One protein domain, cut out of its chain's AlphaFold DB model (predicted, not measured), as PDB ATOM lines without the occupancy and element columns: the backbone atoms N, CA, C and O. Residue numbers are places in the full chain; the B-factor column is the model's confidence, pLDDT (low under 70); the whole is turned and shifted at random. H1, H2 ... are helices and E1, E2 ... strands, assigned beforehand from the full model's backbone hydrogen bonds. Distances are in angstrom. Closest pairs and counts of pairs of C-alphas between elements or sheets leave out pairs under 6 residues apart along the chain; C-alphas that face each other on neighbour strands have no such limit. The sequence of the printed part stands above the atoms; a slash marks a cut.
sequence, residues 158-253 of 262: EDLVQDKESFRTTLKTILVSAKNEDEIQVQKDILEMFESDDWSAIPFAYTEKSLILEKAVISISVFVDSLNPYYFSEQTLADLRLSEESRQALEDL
ATOM      1  N   GLU A 158      23.757  57.272  25.113       95.38
ATOM      2  CA  GLU A 158      22.664  58.130  24.637       95.38
ATOM      3  C   GLU A 158      21.950  57.524  23.424       95.38
ATOM      4  O   GLU A 158      20.730  57.584  23.315       95.38
ATOM      5  N   ASP A 159      22.721  56.925  22.513       95.50
ATOM      6  CA  ASP A 159      22.201  56.317  21.295       95.50
ATOM      7  C   ASP A 159      21.619  54.919  21.567       95.50
ATOM      8  O   ASP A 159      20.590  54.543  20.998       95.50
ATOM      9  N   LEU A 160      22.295  54.134  22.416       94.88
ATOM     10  CA  LEU A 160      21.958  52.733  22.687       94.88
ATOM     11  C   LEU A 160      20.701  52.550  23.540       94.88
ATOM     12  O   LEU A 160      20.029  51.526  23.395       94.88
ATOM     13  N   VAL A 161      20.381  53.499  24.421       94.88
ATOM     14  CA  VAL A 161      19.218  53.419  25.312       94.88
ATOM     15  C   VAL A 161      18.152  54.412  24.867       94.88
ATOM     16  O   VAL A 161      18.328  55.622  24.960       94.88
ATOM     17  N   GLN A 162      17.012  53.890  24.416       94.50
ATOM     18  CA  GLN A 162      15.880  54.700  23.978       94.50
ATOM     19  C   GLN A 162      15.018  55.180  25.158       94.50
ATOM     20  O   GLN A 162      14.567  56.325  25.155       94.50
ATOM     21  N   ASP A 163      14.785  54.325  26.160       95.25
ATOM     22  CA  ASP A 163      13.982  54.659  27.345       95.25
ATOM     23  C   ASP A 163      14.859  54.762  28.599       95.25
ATOM     24  O   ASP A 163      15.094  53.797  29.332       95.25
ATOM     25  N   LYS A 164      15.334  55.980  28.860       94.31
ATOM     26  CA  LYS A 164      16.197  56.278  30.007       94.31
ATOM     27  C   LYS A 164      15.498  56.120  31.352       94.31
ATOM     28  O   LYS A 164      16.148  55.783  32.340       94.31
ATOM     29  N   GLU A 165      14.197  56.394  31.420       93.44
ATOM     30  CA  GLU A 165      13.439  56.313  32.670       93.44
ATOM     31  C   GLU A 165      13.265  54.853  33.091       93.44
ATOM     32  O   GLU A 165      13.552  54.498  34.242       93.44
ATOM     33  N   SER A 166      12.885  53.999  32.138       93.56
ATOM     34  CA  SER A 166      12.823  52.552  32.332       93.56
ATOM     35  C   SER A 166      14.197  51.993  32.705       93.56
ATOM     36  O   SER A 166      14.328  51.324  33.734       93.56
ATOM     37  N   PHE A 167      15.254  52.375  31.976       94.44
ATOM     38  CA  PHE A 167      16.622  51.946  32.280       94.44
ATOM     39  C   PHE A 167      17.043  52.306  33.712       94.44
ATOM     40  O   PHE A 167      17.482  51.437  34.465       94.44
ATOM     41  N   ARG A 168      16.855  53.566  34.138       93.06
ATOM     42  CA  ARG A 168      17.175  54.025  35.505       93.06
ATOM     43  C   ARG A 168      16.387  53.256  36.566       93.06
ATOM     44  O   ARG A 168      16.929  52.943  37.626       93.06
ATOM     45  N   THR A 169      15.113  52.975  36.312       91.38
ATOM     46  CA  THR A 169      14.242  52.251  37.250       91.38
ATOM     47  C   THR A 169      14.692  50.803  37.415       91.38
ATOM     48  O   THR A 169      14.842  50.323  38.544       91.38
ATOM     49  N   THR A 170      14.994  50.129  36.306       89.94
ATOM     50  CA  THR A 170      15.550  48.775  36.314       89.94
ATOM     51  C   THR A 170      16.914  48.748  36.992       89.94
ATOM     52  O   THR A 170      17.128  47.924  37.879       89.94
ATOM     53  N   LEU A 171      17.804  49.694  36.668       89.62
ATOM     54  CA  LEU A 171      19.135  49.800  37.268       89.62
ATOM     55  C   LEU A 171      19.046  49.956  38.791       89.62
ATOM     56  O   LEU A 171      19.715  49.241  39.531       89.62
ATOM     57  N   LYS A 172      18.166  50.841  39.276       88.12
ATOM     58  CA  LYS A 172      17.913  50.993  40.715       88.12
ATOM     59  C   LYS A 172      17.463  49.685  41.340       88.12
ATOM     60  O   LYS A 172      17.966  49.351  42.401       88.12
ATOM     61  N   THR A 173      16.562  48.957  40.683       84.81
ATOM     62  CA  THR A 173      15.984  47.702  41.186       84.81
ATOM     63  C   THR A 173      17.024  46.586  41.293       84.81
ATOM     64  O   THR A 173      17.099  45.922  42.326       84.81
ATOM     65  N   ILE A 174      17.868  46.403  40.273       81.25
ATOM     66  CA  ILE A 174      18.896  45.350  40.285       81.25
ATOM     67  C   ILE A 174      20.032  45.654  41.273       81.25
ATOM     68  O   ILE A 174      20.670  44.735  41.783       81.25
ATOM     69  N   LEU A 175      20.263  46.932  41.592       78.12
ATOM     70  CA  LEU A 175      21.285  47.345  42.550       78.12
ATOM     71  C   LEU A 175      20.821  47.266  44.024       78.12
ATOM     72  O   LEU A 175      21.644  47.468  44.902       78.12
ATOM     73  N   VAL A 176      19.574  46.904  44.375       66.19
ATOM     74  CA  VAL A 176      19.065  46.949  45.783       66.19
ATOM     75  C   VAL A 176      19.644  45.867  46.734       66.19
ATOM     76  O   VAL A 176      19.148  45.655  47.838       66.19
ATOM     77  N   SER A 177      20.726  45.175  46.380       58.12
ATOM     78  CA  SER A 177      21.192  43.989  47.125       58.12
ATOM     79  C   SER A 177      22.463  44.165  47.973       58.12
ATOM     80  O   SER A 177      22.952  43.161  48.496       58.12
ATOM     81  N   ALA A 178      22.990  45.386  48.160       60.12
ATOM     82  CA  ALA A 178      24.221  45.588  48.944       60.12
ATOM     83  C   ALA A 178      24.049  45.226  50.424       60.12
ATOM     84  O   ALA A 178      23.045  45.569  51.057       60.12
ATOM     85  N   LYS A 179      25.060  44.563  50.992       65.31
ATOM     86  CA  LYS A 179      25.080  44.149  52.405       65.31
ATOM     87  C   LYS A 179      26.190  44.818  53.220       65.31
ATOM     88  O   LYS A 179      26.145  44.727  54.447       65.31
ATOM     89  N   ASN A 180      27.158  45.484  52.584       76.81
ATOM     90  CA  ASN A 180      28.263  46.191  53.248       76.81
ATOM     91  C   ASN A 180      28.449  47.633  52.716       76.81
ATOM     92  O   ASN A 180      27.860  48.012  51.707       76.81
ATOM     93  N   GLU A 181      29.234  48.451  53.428       79.00
ATOM     94  CA  GLU A 181      29.426  49.882  53.116       79.00
ATOM     95  C   GLU A 181      30.117  50.129  51.766       79.00
ATOM     96  O   GLU A 181      29.725  51.050  51.046       79.00
ATOM     97  N   ASP A 182      31.087  49.293  51.390       78.06
ATOM     98  CA  ASP A 182      31.814  49.427  50.121       78.06
ATOM     99  C   ASP A 182      30.891  49.173  48.916       78.06
ATOM    100  O   ASP A 182      30.890  49.937  47.949       78.06
ATOM    101  N   GLU A 183      30.032  48.153  48.993       77.06
ATOM    102  CA  GLU A 183      29.020  47.856  47.973       77.06
ATOM    103  C   GLU A 183      27.995  48.991  47.845       77.06
ATOM    104  O   GLU A 183      27.598  49.335  46.732       77.06
ATOM    105  N   ILE A 184      27.595  49.611  48.963       81.25
ATOM    106  CA  ILE A 184      26.686  50.767  48.961       81.25
ATOM    107  C   ILE A 184      27.327  51.952  48.230       81.25
ATOM    108  O   ILE A 184      26.654  52.626  47.446       81.25
ATOM    109  N   GLN A 185      28.617  52.214  48.460       84.00
ATOM    110  CA  GLN A 185      29.310  53.316  47.796       84.00
ATOM    111  C   GLN A 185      29.439  53.071  46.288       84.00
ATOM    112  O   GLN A 185      29.130  53.963  45.504       84.00
ATOM    113  N   VAL A 186      29.804  51.856  45.869       81.75
ATOM    114  CA  VAL A 186      29.873  51.498  44.442       81.75
ATOM    115  C   VAL A 186      28.507  51.638  43.768       81.75
ATOM    116  O   VAL A 186      28.415  52.183  42.672       81.75
ATOM    117  N   GLN A 187      27.427  51.207  44.421       83.94
ATOM    118  CA  GLN A 187      26.069  51.383  43.896       83.94
ATOM    119  C   GLN A 187      25.694  52.848  43.732       83.94
ATOM    120  O   GLN A 187      25.118  53.220  42.710       83.94
ATOM    121  N   LYS A 188      26.025  53.680  44.724       86.50
ATOM    122  CA  LYS A 188      25.793  55.120  44.649       86.50
ATOM    123  C   LYS A 188      26.555  55.730  43.473       86.50
ATOM    124  O   LYS A 188      25.944  56.449  42.694       86.50
ATOM    125  N   ASP A 189      27.829  55.381  43.313       87.69
ATOM    126  CA  ASP A 189      28.658  55.858  42.205       87.69
ATOM    127  C   ASP A 189      28.072  55.436  40.847       87.69
ATOM    128  O   ASP A 189      28.040  56.234  39.913       87.69
ATOM    129  N   ILE A 190      27.573  54.198  40.732       88.00
ATOM    130  CA  ILE A 190      26.921  53.717  39.506       88.00
ATOM    131  C   ILE A 190      25.655  54.513  39.214       88.00
ATOM    132  O   ILE A 190      25.465  54.954  38.086       88.00
ATOM    133  N   LEU A 191      24.789  54.706  40.207       89.88
ATOM    134  CA  LEU A 191      23.545  55.451  40.023       89.88
ATOM    135  C   LEU A 191      23.803  56.917  39.662       89.88
ATOM    136  O   LEU A 191      23.120  57.433  38.781       89.88
ATOM    137  N   GLU A 192      24.802  57.546  40.287       90.94
ATOM    138  CA  GLU A 192      25.205  58.933  40.028       90.94
ATOM    139  C   GLU A 192      25.613  59.144  38.561       90.94
ATOM    140  O   GLU A 192      25.219  60.143  37.959       90.94
ATOM    141  N   MET A 193      26.284  58.165  37.931       89.31
ATOM    142  CA  MET A 193      26.612  58.226  36.495       89.31
ATOM    143  C   MET A 193      25.372  58.392  35.601       89.31
ATOM    144  O   MET A 193      25.454  59.042  34.562       89.31
ATOM    145  N   PHE A 194      24.221  57.844  36.003       92.12
ATOM    146  CA  PHE A 194      22.981  57.888  35.222       92.12
ATOM    147  C   PHE A 194      21.995  58.969  35.690       92.12
ATOM    148  O   PHE A 194      20.895  59.054  35.137       92.12
ATOM    149  N   GLU A 195      22.341  59.802  36.679       89.31
ATOM    150  CA  GLU A 195      21.479  60.907  37.132       89.31
ATOM    151  C   GLU A 195      21.378  62.031  36.095       89.31
ATOM    152  O   GLU A 195      20.309  62.621  35.939       89.31
ATOM    153  N   SER A 196      22.460  62.290  35.353       89.25
ATOM    154  CA  SER A 196      22.465  63.220  34.216       89.25
ATOM    155  C   SER A 196      21.497  62.760  33.130       89.25
ATOM    156  O   SER A 196      21.370  61.559  32.894       89.25
ATOM    157  N   ASP A 197      20.840  63.696  32.443       88.31
ATOM    158  CA  ASP A 197      20.025  63.404  31.256       88.31
ATOM    159  C   ASP A 197      20.851  63.256  29.975       88.31
ATOM    160  O   ASP A 197      20.298  62.827  28.971       88.31
ATOM    161  N   ASP A 198      22.145  63.570  30.000       92.75
ATOM    162  CA  ASP A 198      23.082  63.335  28.896       92.75
ATOM    163  C   ASP A 198      24.017  62.176  29.255       92.75
ATOM    164  O   ASP A 198      24.749  62.256  30.250       92.75
ATOM    165  N   TRP A 199      23.964  61.099  28.466       94.56
ATOM    166  CA  TRP A 199      24.764  59.881  28.648       94.56
ATOM    167  C   TRP A 199      25.860  59.723  27.589       94.56
ATOM    168  O   TRP A 199      26.504  58.675  27.514       94.56
ATOM    169  N   SER A 200      26.105  60.756  26.778       92.06
ATOM    170  CA  SER A 200      27.092  60.720  25.694       92.06
ATOM    171  C   SER A 200      28.529  60.502  26.186       92.06
ATOM    172  O   SER A 200      29.335  59.869  25.506       92.06
ATOM    173  N   ALA A 201      28.838  60.987  27.391       90.19
ATOM    174  CA  ALA A 201      30.170  60.927  27.984       90.19
ATOM    175  C   ALA A 201      30.441  59.657  28.807       90.19
ATOM    176  O   ALA A 201      31.578  59.457  29.232       90.19
ATOM    177  N   ILE A 202      29.432  58.815  29.064       91.94
ATOM    178  CA  ILE A 202      29.605  57.622  29.901       91.94
ATOM    179  C   ILE A 202      30.377  56.567  29.093       91.94
ATOM    180  O   ILE A 202      29.854  56.072  28.088       91.94
ATOM    181  N   PRO A 203      31.610  56.204  29.497       88.94
ATOM    182  CA  PRO A 203      32.376  55.188  28.797       88.94
ATOM    183  C   PRO A 203      31.748  53.814  29.029       88.94
ATOM    184  O   PRO A 203      31.352  53.473  30.147       88.94
ATOM    185  N   PHE A 204      31.679  53.013  27.971       92.81
ATOM    186  CA  PHE A 204      31.195  51.645  28.064       92.81
ATOM    187  C   PHE A 204      31.893  50.743  27.050       92.81
ATOM    188  O   PHE A 204      32.285  51.180  25.970       92.81
ATOM    189  N   ALA A 205      31.960  49.461  27.386       90.50
ATOM    190  CA  ALA A 205      32.248  48.391  26.449       90.50
ATOM    191  C   ALA A 205      31.110  47.366  26.471       90.50
ATOM    192  O   ALA A 205      30.320  47.294  27.417       90.50
ATOM    193  N   TYR A 206      31.023  46.562  25.417       90.56
ATOM    194  CA  TYR A 206      30.043  45.491  25.319       90.56
ATOM    195  C   TYR A 206      30.722  44.178  24.959       90.56
ATOM    196  O   TYR A 206      31.404  44.064  23.939       90.56
ATOM    197  N   THR A 207      30.539  43.165  25.799       85.19
ATOM    198  CA  THR A 207      31.088  41.821  25.588       85.19
ATOM    199  C   THR A 207      30.143  40.801  26.201       85.19
ATOM    200  O   THR A 207      29.593  41.034  27.271       85.19
ATOM    201  N   GLU A 208      29.915  39.682  25.508       82.12
ATOM    202  CA  GLU A 208      29.129  38.549  26.028       82.12
ATOM    203  C   GLU A 208      27.762  38.943  26.628       82.12
ATOM    204  O   GLU A 208      27.376  38.480  27.698       82.12
ATOM    205  N   LYS A 209      27.009  39.816  25.940       85.75
ATOM    206  CA  LYS A 209      25.697  40.317  26.404       85.75
ATOM    207  C   LYS A 209      25.750  41.082  27.734       85.75
ATOM    208  O   LYS A 209      24.730  41.239  28.399       85.75
ATOM    209  N   SER A 210      26.919  41.590  28.101       88.69
ATOM    210  CA  SER A 210      27.123  42.411  29.287       88.69
ATOM    211  C   SER A 210      27.589  43.804  28.891       88.69
ATOM    212  O   SER A 210      28.466  43.972  28.040       88.69
ATOM    213  N   LEU A 211      26.987  44.800  29.532       90.12
ATOM    214  CA  LEU A 211      27.452  46.172  29.539       90.12
ATOM    215  C   LEU A 211      28.562  46.300  30.580       90.12
ATOM    216  O   LEU A 211      28.337  46.055  31.767       90.12
ATOM    217  N   ILE A 212      29.752  46.676  30.130       90.44
ATOM    218  CA  ILE A 212      30.915  46.906  30.979       90.44
ATOM    219  C   ILE A 212      31.060  48.414  31.153       90.44
ATOM    220  O   ILE A 212      31.311  49.140  30.195       90.44
ATOM    221  N   LEU A 213      30.890  48.865  32.387       88.31
ATOM    222  CA  LEU A 213      31.118  50.228  32.852       88.31
ATOM    223  C   LEU A 213      32.376  50.242  33.726       88.31
ATOM    224  O   LEU A 213      32.812  49.199  34.210       88.31
ATOM    225  N   GLU A 214      32.916  51.427  34.014       84.94
ATOM    226  CA  GLU A 214      34.140  51.584  34.822       84.94
ATOM    227  C   GLU A 214      34.093  50.827  36.166       84.94
ATOM    228  O   GLU A 214      35.093  50.265  36.605       84.94
ATOM    229  N   LYS A 215      32.917  50.781  36.808       83.62
ATOM    230  CA  LYS A 215      32.716  50.180  38.139       83.62
ATOM    231  C   LYS A 215      31.729  49.012  38.165       83.62
ATOM    232  O   LYS A 215      31.385  48.539  39.247       83.62
ATOM    233  N   ALA A 216      31.222  48.572  37.012       83.12
ATOM    234  CA  ALA A 216      30.154  47.577  36.977       83.12
ATOM    235  C   ALA A 216      30.160  46.742  35.701       83.12
ATOM    236  O   ALA A 216      30.371  47.258  34.609       83.12
ATOM    237  N   VAL A 217      29.810  45.468  35.845       86.50
ATOM    238  CA  VAL A 217      29.429  44.607  34.725       86.50
ATOM    239  C   VAL A 217      27.966  44.251  34.918       86.50
ATOM    240  O   VAL A 217      27.596  43.672  35.940       86.50
ATOM    241  N   ILE A 218      27.124  44.636  33.964       86.31
ATOM    242  CA  ILE A 218      25.675  44.481  34.069       86.31
ATOM    243  C   ILE A 218      25.173  43.708  32.858       86.31
ATOM    244  O   ILE A 218      25.455  44.085  31.724       86.31
ATOM    245  N   SER A 219      24.410  42.636  33.080       88.94
ATOM    246  CA  SER A 219      23.766  41.917  31.975       88.94
ATOM    247  C   SER A 219      22.846  42.865  31.213       88.94
ATOM    248  O   SER A 219      21.957  43.467  31.811       88.94
ATOM    249  N   ILE A 220      23.012  42.978  29.894       89.88
ATOM    250  CA  ILE A 220      22.172  43.857  29.071       89.88
ATOM    251  C   ILE A 220      20.731  43.328  28.967       89.88
ATOM    252  O   ILE A 220      19.816  44.086  28.657       89.88
ATOM    253  N   SER A 221      20.512  42.032  29.236       89.06
ATOM    254  CA  SER A 221      19.199  41.383  29.110       89.06
ATOM    255  C   SER A 221      18.133  42.042  29.979       89.06
ATOM    256  O   SER A 221      16.996  42.183  29.541       89.06
ATOM    257  N   VAL A 222      18.518  42.510  31.171       88.69
ATOM    258  CA  VAL A 222      17.598  43.159  32.120       88.69
ATOM    259  C   VAL A 222      17.032  44.465  31.563       88.69
ATOM    260  O   VAL A 222      15.984  44.926  31.998       88.69
ATOM    261  N   PHE A 223      17.712  45.059  30.582       92.00
ATOM    262  CA  PHE A 223      17.364  46.341  29.987       92.00
ATOM    263  C   PHE A 223      16.697  46.214  28.622       92.00
ATOM    264  O   PHE A 223      16.487  47.241  27.985       92.00
ATOM    265  N   VAL A 224      16.360  45.004  28.160       92.31
ATOM    266  CA  VAL A 224      15.937  44.750  26.771       92.31
ATOM    267  C   VAL A 224      14.811  45.665  26.273       92.31
ATOM    268  O   VAL A 224      14.844  46.083  25.119       92.31
ATOM    269  N   ASP A 225      13.874  46.045  27.143       90.19
ATOM    270  CA  ASP A 225      12.744  46.921  26.797       90.19
ATOM    271  C   ASP A 225      13.112  48.412  26.714       90.19
ATOM    272  O   ASP A 225      12.350  49.209  26.174       90.19
ATOM    273  N   SER A 226      14.280  48.795  27.230       94.25
ATOM    274  CA  SER A 226      14.808  50.164  27.171       94.25
ATOM    275  C   SER A 226      15.817  50.389  26.042       94.25
ATOM    276  O   SER A 226      16.172  51.535  25.754       94.25
ATOM    277  N   LEU A 227      16.290  49.316  25.399       94.94
ATOM    278  CA  LEU A 227      17.298  49.382  24.344       94.94
ATOM    279  C   LEU A 227      16.720  49.949  23.046       94.94
ATOM    280  O   LEU A 227      15.575  49.688  22.684       94.94
ATOM    281  N   ASN A 228      17.549  50.679  22.307       94.50
ATOM    282  CA  ASN A 228      17.206  51.183  20.987       94.50
ATOM    283  C   ASN A 228      17.325  50.062  19.934       94.50
ATOM    284  O   ASN A 228      18.444  49.651  19.613       94.50
ATOM    285  N   PRO A 229      16.215  49.595  19.330       92.62
ATOM    286  CA  PRO A 229      16.226  48.462  18.403       92.62
ATOM    287  C   PRO A 229      17.000  48.737  17.108       92.62
ATOM    288  O   PRO A 229      17.311  47.807  16.376       92.62
ATOM    289  N   TYR A 230      17.360  49.990  16.815       94.06
ATOM    290  CA  TYR A 230      18.196  50.314  15.658       94.06
ATOM    291  C   TYR A 230      19.591  49.656  15.711       94.06
ATOM    292  O   TYR A 230      20.171  49.361  14.664       94.06
ATOM    293  N   TYR A 231      20.112  49.411  16.918       94.31
ATOM    294  CA  TYR A 231      21.455  48.864  17.145       94.31
ATOM    295  C   TYR A 231      21.463  47.377  17.518       94.31
ATOM    296  O   TYR A 231      22.530  46.798  17.718       94.31
ATOM    297  N   PHE A 232      20.297  46.732  17.594       91.69
ATOM    298  CA  PHE A 232      20.181  45.320  17.945       91.69
ATOM    299  C   PHE A 232      19.326  44.596  16.914       91.69
ATOM    300  O   PHE A 232      18.218  45.024  16.603       91.69
ATOM    301  N   SER A 233      19.808  43.459  16.413       85.88
ATOM    302  CA  SER A 233      18.989  42.635  15.527       85.88
ATOM    303  C   SER A 233      17.758  42.100  16.268       85.88
ATOM    304  O   SER A 233      17.804  41.853  17.476       85.88
ATOM    305  N   GLU A 234      16.669  41.836  15.543       87.00
ATOM    306  CA  GLU A 234      15.476  41.187  16.110       87.00
ATOM    307  C   GLU A 234      15.816  39.853  16.791       87.00
ATOM    308  O   GLU A 234      15.263  39.519  17.840       87.00
ATOM    309  N   GLN A 235      16.776  39.107  16.233       87.62
ATOM    310  CA  GLN A 235      17.262  37.868  16.831       87.62
ATOM    311  C   GLN A 235      17.995  38.133  18.152       87.62
ATOM    312  O   GLN A 235      17.732  37.457  19.142       87.62
ATOM    313  N   THR A 236      18.867  39.142  18.198       88.50
ATOM    314  CA  THR A 236      19.575  39.540  19.421       88.50
ATOM    315  C   THR A 236      18.590  39.972  20.503       88.50
ATOM    316  O   THR A 236      18.708  39.529  21.641       88.50
ATOM    317  N   LEU A 237      17.590  40.786  20.158       88.88
ATOM    318  CA  LEU A 237      16.558  41.219  21.101       88.88
ATOM    319  C   LEU A 237      15.723  40.038  21.610       88.88
ATOM    320  O   LEU A 237      15.452  39.957  22.805       88.88
ATOM    321  N   ALA A 238      15.342  39.099  20.740       89.12
ATOM    322  CA  ALA A 238      14.640  37.883  21.147       89.12
ATOM    323  C   ALA A 238      15.484  37.023  22.105       89.12
ATOM    324  O   ALA A 238      14.991  36.594  23.147       89.12
ATOM    325  N   ASP A 239      16.769  36.836  21.803       89.31
ATOM    326  CA  ASP A 239      17.698  36.099  22.660       89.31
ATOM    327  C   ASP A 239      17.889  36.773  24.029       89.31
ATOM    328  O   ASP A 239      18.052  36.088  25.042       89.31
ATOM    329  N   LEU A 240      17.889  38.108  24.077       89.00
ATOM    330  CA  LEU A 240      17.957  38.869  25.325       89.00
ATOM    331  C   LEU A 240      16.679  38.718  26.154       89.00
ATOM    332  O   LEU A 240      16.779  38.489  27.357       89.00
ATOM    333  N   ARG A 241      15.499  38.759  25.518       89.88
ATOM    334  CA  ARG A 241      14.211  38.511  26.191       89.88
ATOM    335  C   ARG A 241      14.151  37.114  26.800       89.88
ATOM    336  O   ARG A 241      13.826  36.984  27.972       89.88
ATOM    337  N   LEU A 242      14.560  36.081  26.060       88.19
ATOM    338  CA  LEU A 242      14.610  34.706  26.579       88.19
ATOM    339  C   LEU A 242      15.566  34.562  27.772       88.19
ATOM    340  O   LEU A 242      15.279  33.837  28.729       88.19
ATOM    341  N   SER A 243      16.711  35.250  27.721       83.62
ATOM    342  CA  SER A 243      17.665  35.286  28.833       83.62
ATOM    343  C   SER A 243      17.065  35.953  30.071       83.62
ATOM    344  O   SER A 243      17.289  35.491  31.189       83.62
ATOM    345  N   GLU A 244      16.302  37.025  29.878       83.00
ATOM    346  CA  GLU A 244      15.651  37.764  30.955       83.00
ATOM    347  C   GLU A 244      14.486  36.986  31.579       83.00
ATOM    348  O   GLU A 244      14.417  36.868  32.799       83.00
ATOM    349  N   GLU A 245      13.633  36.361  30.766       81.69
ATOM    350  CA  GLU A 245      12.570  35.463  31.236       81.69
ATOM    351  C   GLU A 245      13.142  34.302  32.063       81.69
ATOM    352  O   GLU A 245      12.615  33.954  33.120       81.69
ATOM    353  N   SER A 246      14.269  33.735  31.616       77.12
ATOM    354  CA  SER A 246      14.972  32.676  32.349       77.12
ATOM    355  C   SER A 246      15.517  33.171  33.693       77.12
ATOM    356  O   SER A 246      15.425  32.455  34.690       77.12
ATOM    357  N   ARG A 247      16.070  34.392  33.740       77.19
ATOM    358  CA  ARG A 247      16.550  35.027  34.977       77.19
ATOM    359  C   ARG A 247      15.403  35.265  35.955       77.19
ATOM    360  O   ARG A 247      15.521  34.863  37.107       77.19
ATOM    361  N   GLN A 248      14.303  35.866  35.503       71.50
ATOM    362  CA  GLN A 248      13.124  36.124  36.336       71.50
ATOM    363  C   GLN A 248      12.551  34.823  36.905       71.50
ATOM    364  O   GLN A 248      12.328  34.727  38.107       71.50
ATOM    365  N   ALA A 249      12.432  33.779  36.078       69.25
ATOM    366  CA  ALA A 249      11.984  32.465  36.535       69.25
ATOM    367  C   ALA A 249      12.915  31.846  37.595       69.25
ATOM    368  O   ALA A 249      12.442  31.145  38.486       69.25
ATOM    369  N   LEU A 250      14.230  32.087  37.513       63.94
ATOM    370  CA  LEU A 250      15.208  31.622  38.503       63.94
ATOM    371  C   LEU A 250      15.198  32.457  39.790       63.94
ATOM    372  O   LEU A 250      15.370  31.884  40.862       63.94
ATOM    373  N   GLU A 251      14.978  33.769  39.712       62.09
ATOM    374  CA  GLU A 251      14.846  34.651  40.883       62.09
ATOM    375  C   GLU A 251      13.540  34.424  41.645       62.09
ATOM    376  O   GLU A 251      13.543  34.409  42.875       62.09
ATOM    377  N   ASP A 252      12.450  34.121  40.942       58.03
ATOM    378  CA  ASP A 252      11.199  33.664  41.558       58.03
ATOM    379  C   ASP A 252      11.367  32.308  42.281       58.03
ATOM    380  O   ASP A 252      10.554  31.930  43.130       58.03
ATOM    381  N   LEU A 253      12.443  31.573  41.971       45.91
ATOM    382  CA  LEU A 253      12.824  30.289  42.567       45.91
ATOM    383  C   LEU A 253      13.945  30.400  43.621       45.91
ATOM    384  O   LEU A 253      14.086  29.489  44.442       45.91
TER     385      LEU A 253
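This is residues 158 to 253 of the 262 residues of the protein "PgdA_N domain-containing protein" of Streptococcus suis (UniProt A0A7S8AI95). The short helix H3 lies near the middle, with a small three-stranded sheet, E1 E2 E3, on one side of it and H1 on another, while H2 and H4 lie far out at two opposite ends. H1 and H2 form a loose helical hairpin, and H4 meets the rest of the named elements through H3. The printed part has 96 residues, in the order H1 H2 E1 E2 E3 H3 H4; the sheet E1 E2 E3 is antiparallel, and the class is mostly helix. It is compact, with a radius of gyration of the C-alphas of 13.6 A and spans of 40 by 37 by 23 A.

H1, residues 164 to 174, and H2, residues 181 to 193, only just touch, with 3 pairs of C-alphas within 8 A, the closest being Lys 172 and Leu 191, 7.2 A; they run opposite ways at a shallow tilt of 8 degrees. E1, residues 205 to 207, E2, residues 210 to 213, and E3, residues 216 to 219, form a meander, each strand the antiparallel neighbour of the one before. N 205 and O 212 are 2.9 A apart, and N 211 and O 218 are 2.8 A apart, both within hydrogen-bond range. H2 only grazes the sheet, with residues 186 to 193. H3, residues 220 to 223, only just touches H1, with 3 pairs of C-alphas within 8 A, the closest being Phe 167 and Phe 223, 6.1 A. H4, residues 234 to 251, touches H3 with its residues 240 to 244 alone; the closest C-alphas, of Ser 221 and Leu 240, are 4.7 A apart. H4 is apart from H1 and H2. In H1, H2 and H4 every O i to N i+4 pair is within hydrogen-bond range; H3 is too short for such a pair.

H1 begins at C-alpha 164 (16.197, 56.278, 30.007) and is 15.2 A long; H2 is 18.8 A long. E2 and E3 measure 9.5 A and 9.9 A, E1 6.7 A and H3 5.5 A. H4, 25.6 A long, ends at C-alpha 251 (14.846, 34.651, 40.883).

The two C-alphas farthest apart, of Glu 181 and Glu 234, are 40.5 A apart. The printed part has no cut, and the link from H2 to E1 is long, with 11 residues. Mean pLDDT of the printed part is 85.7; residues 176 to 179 and 249 to 253 are under 70.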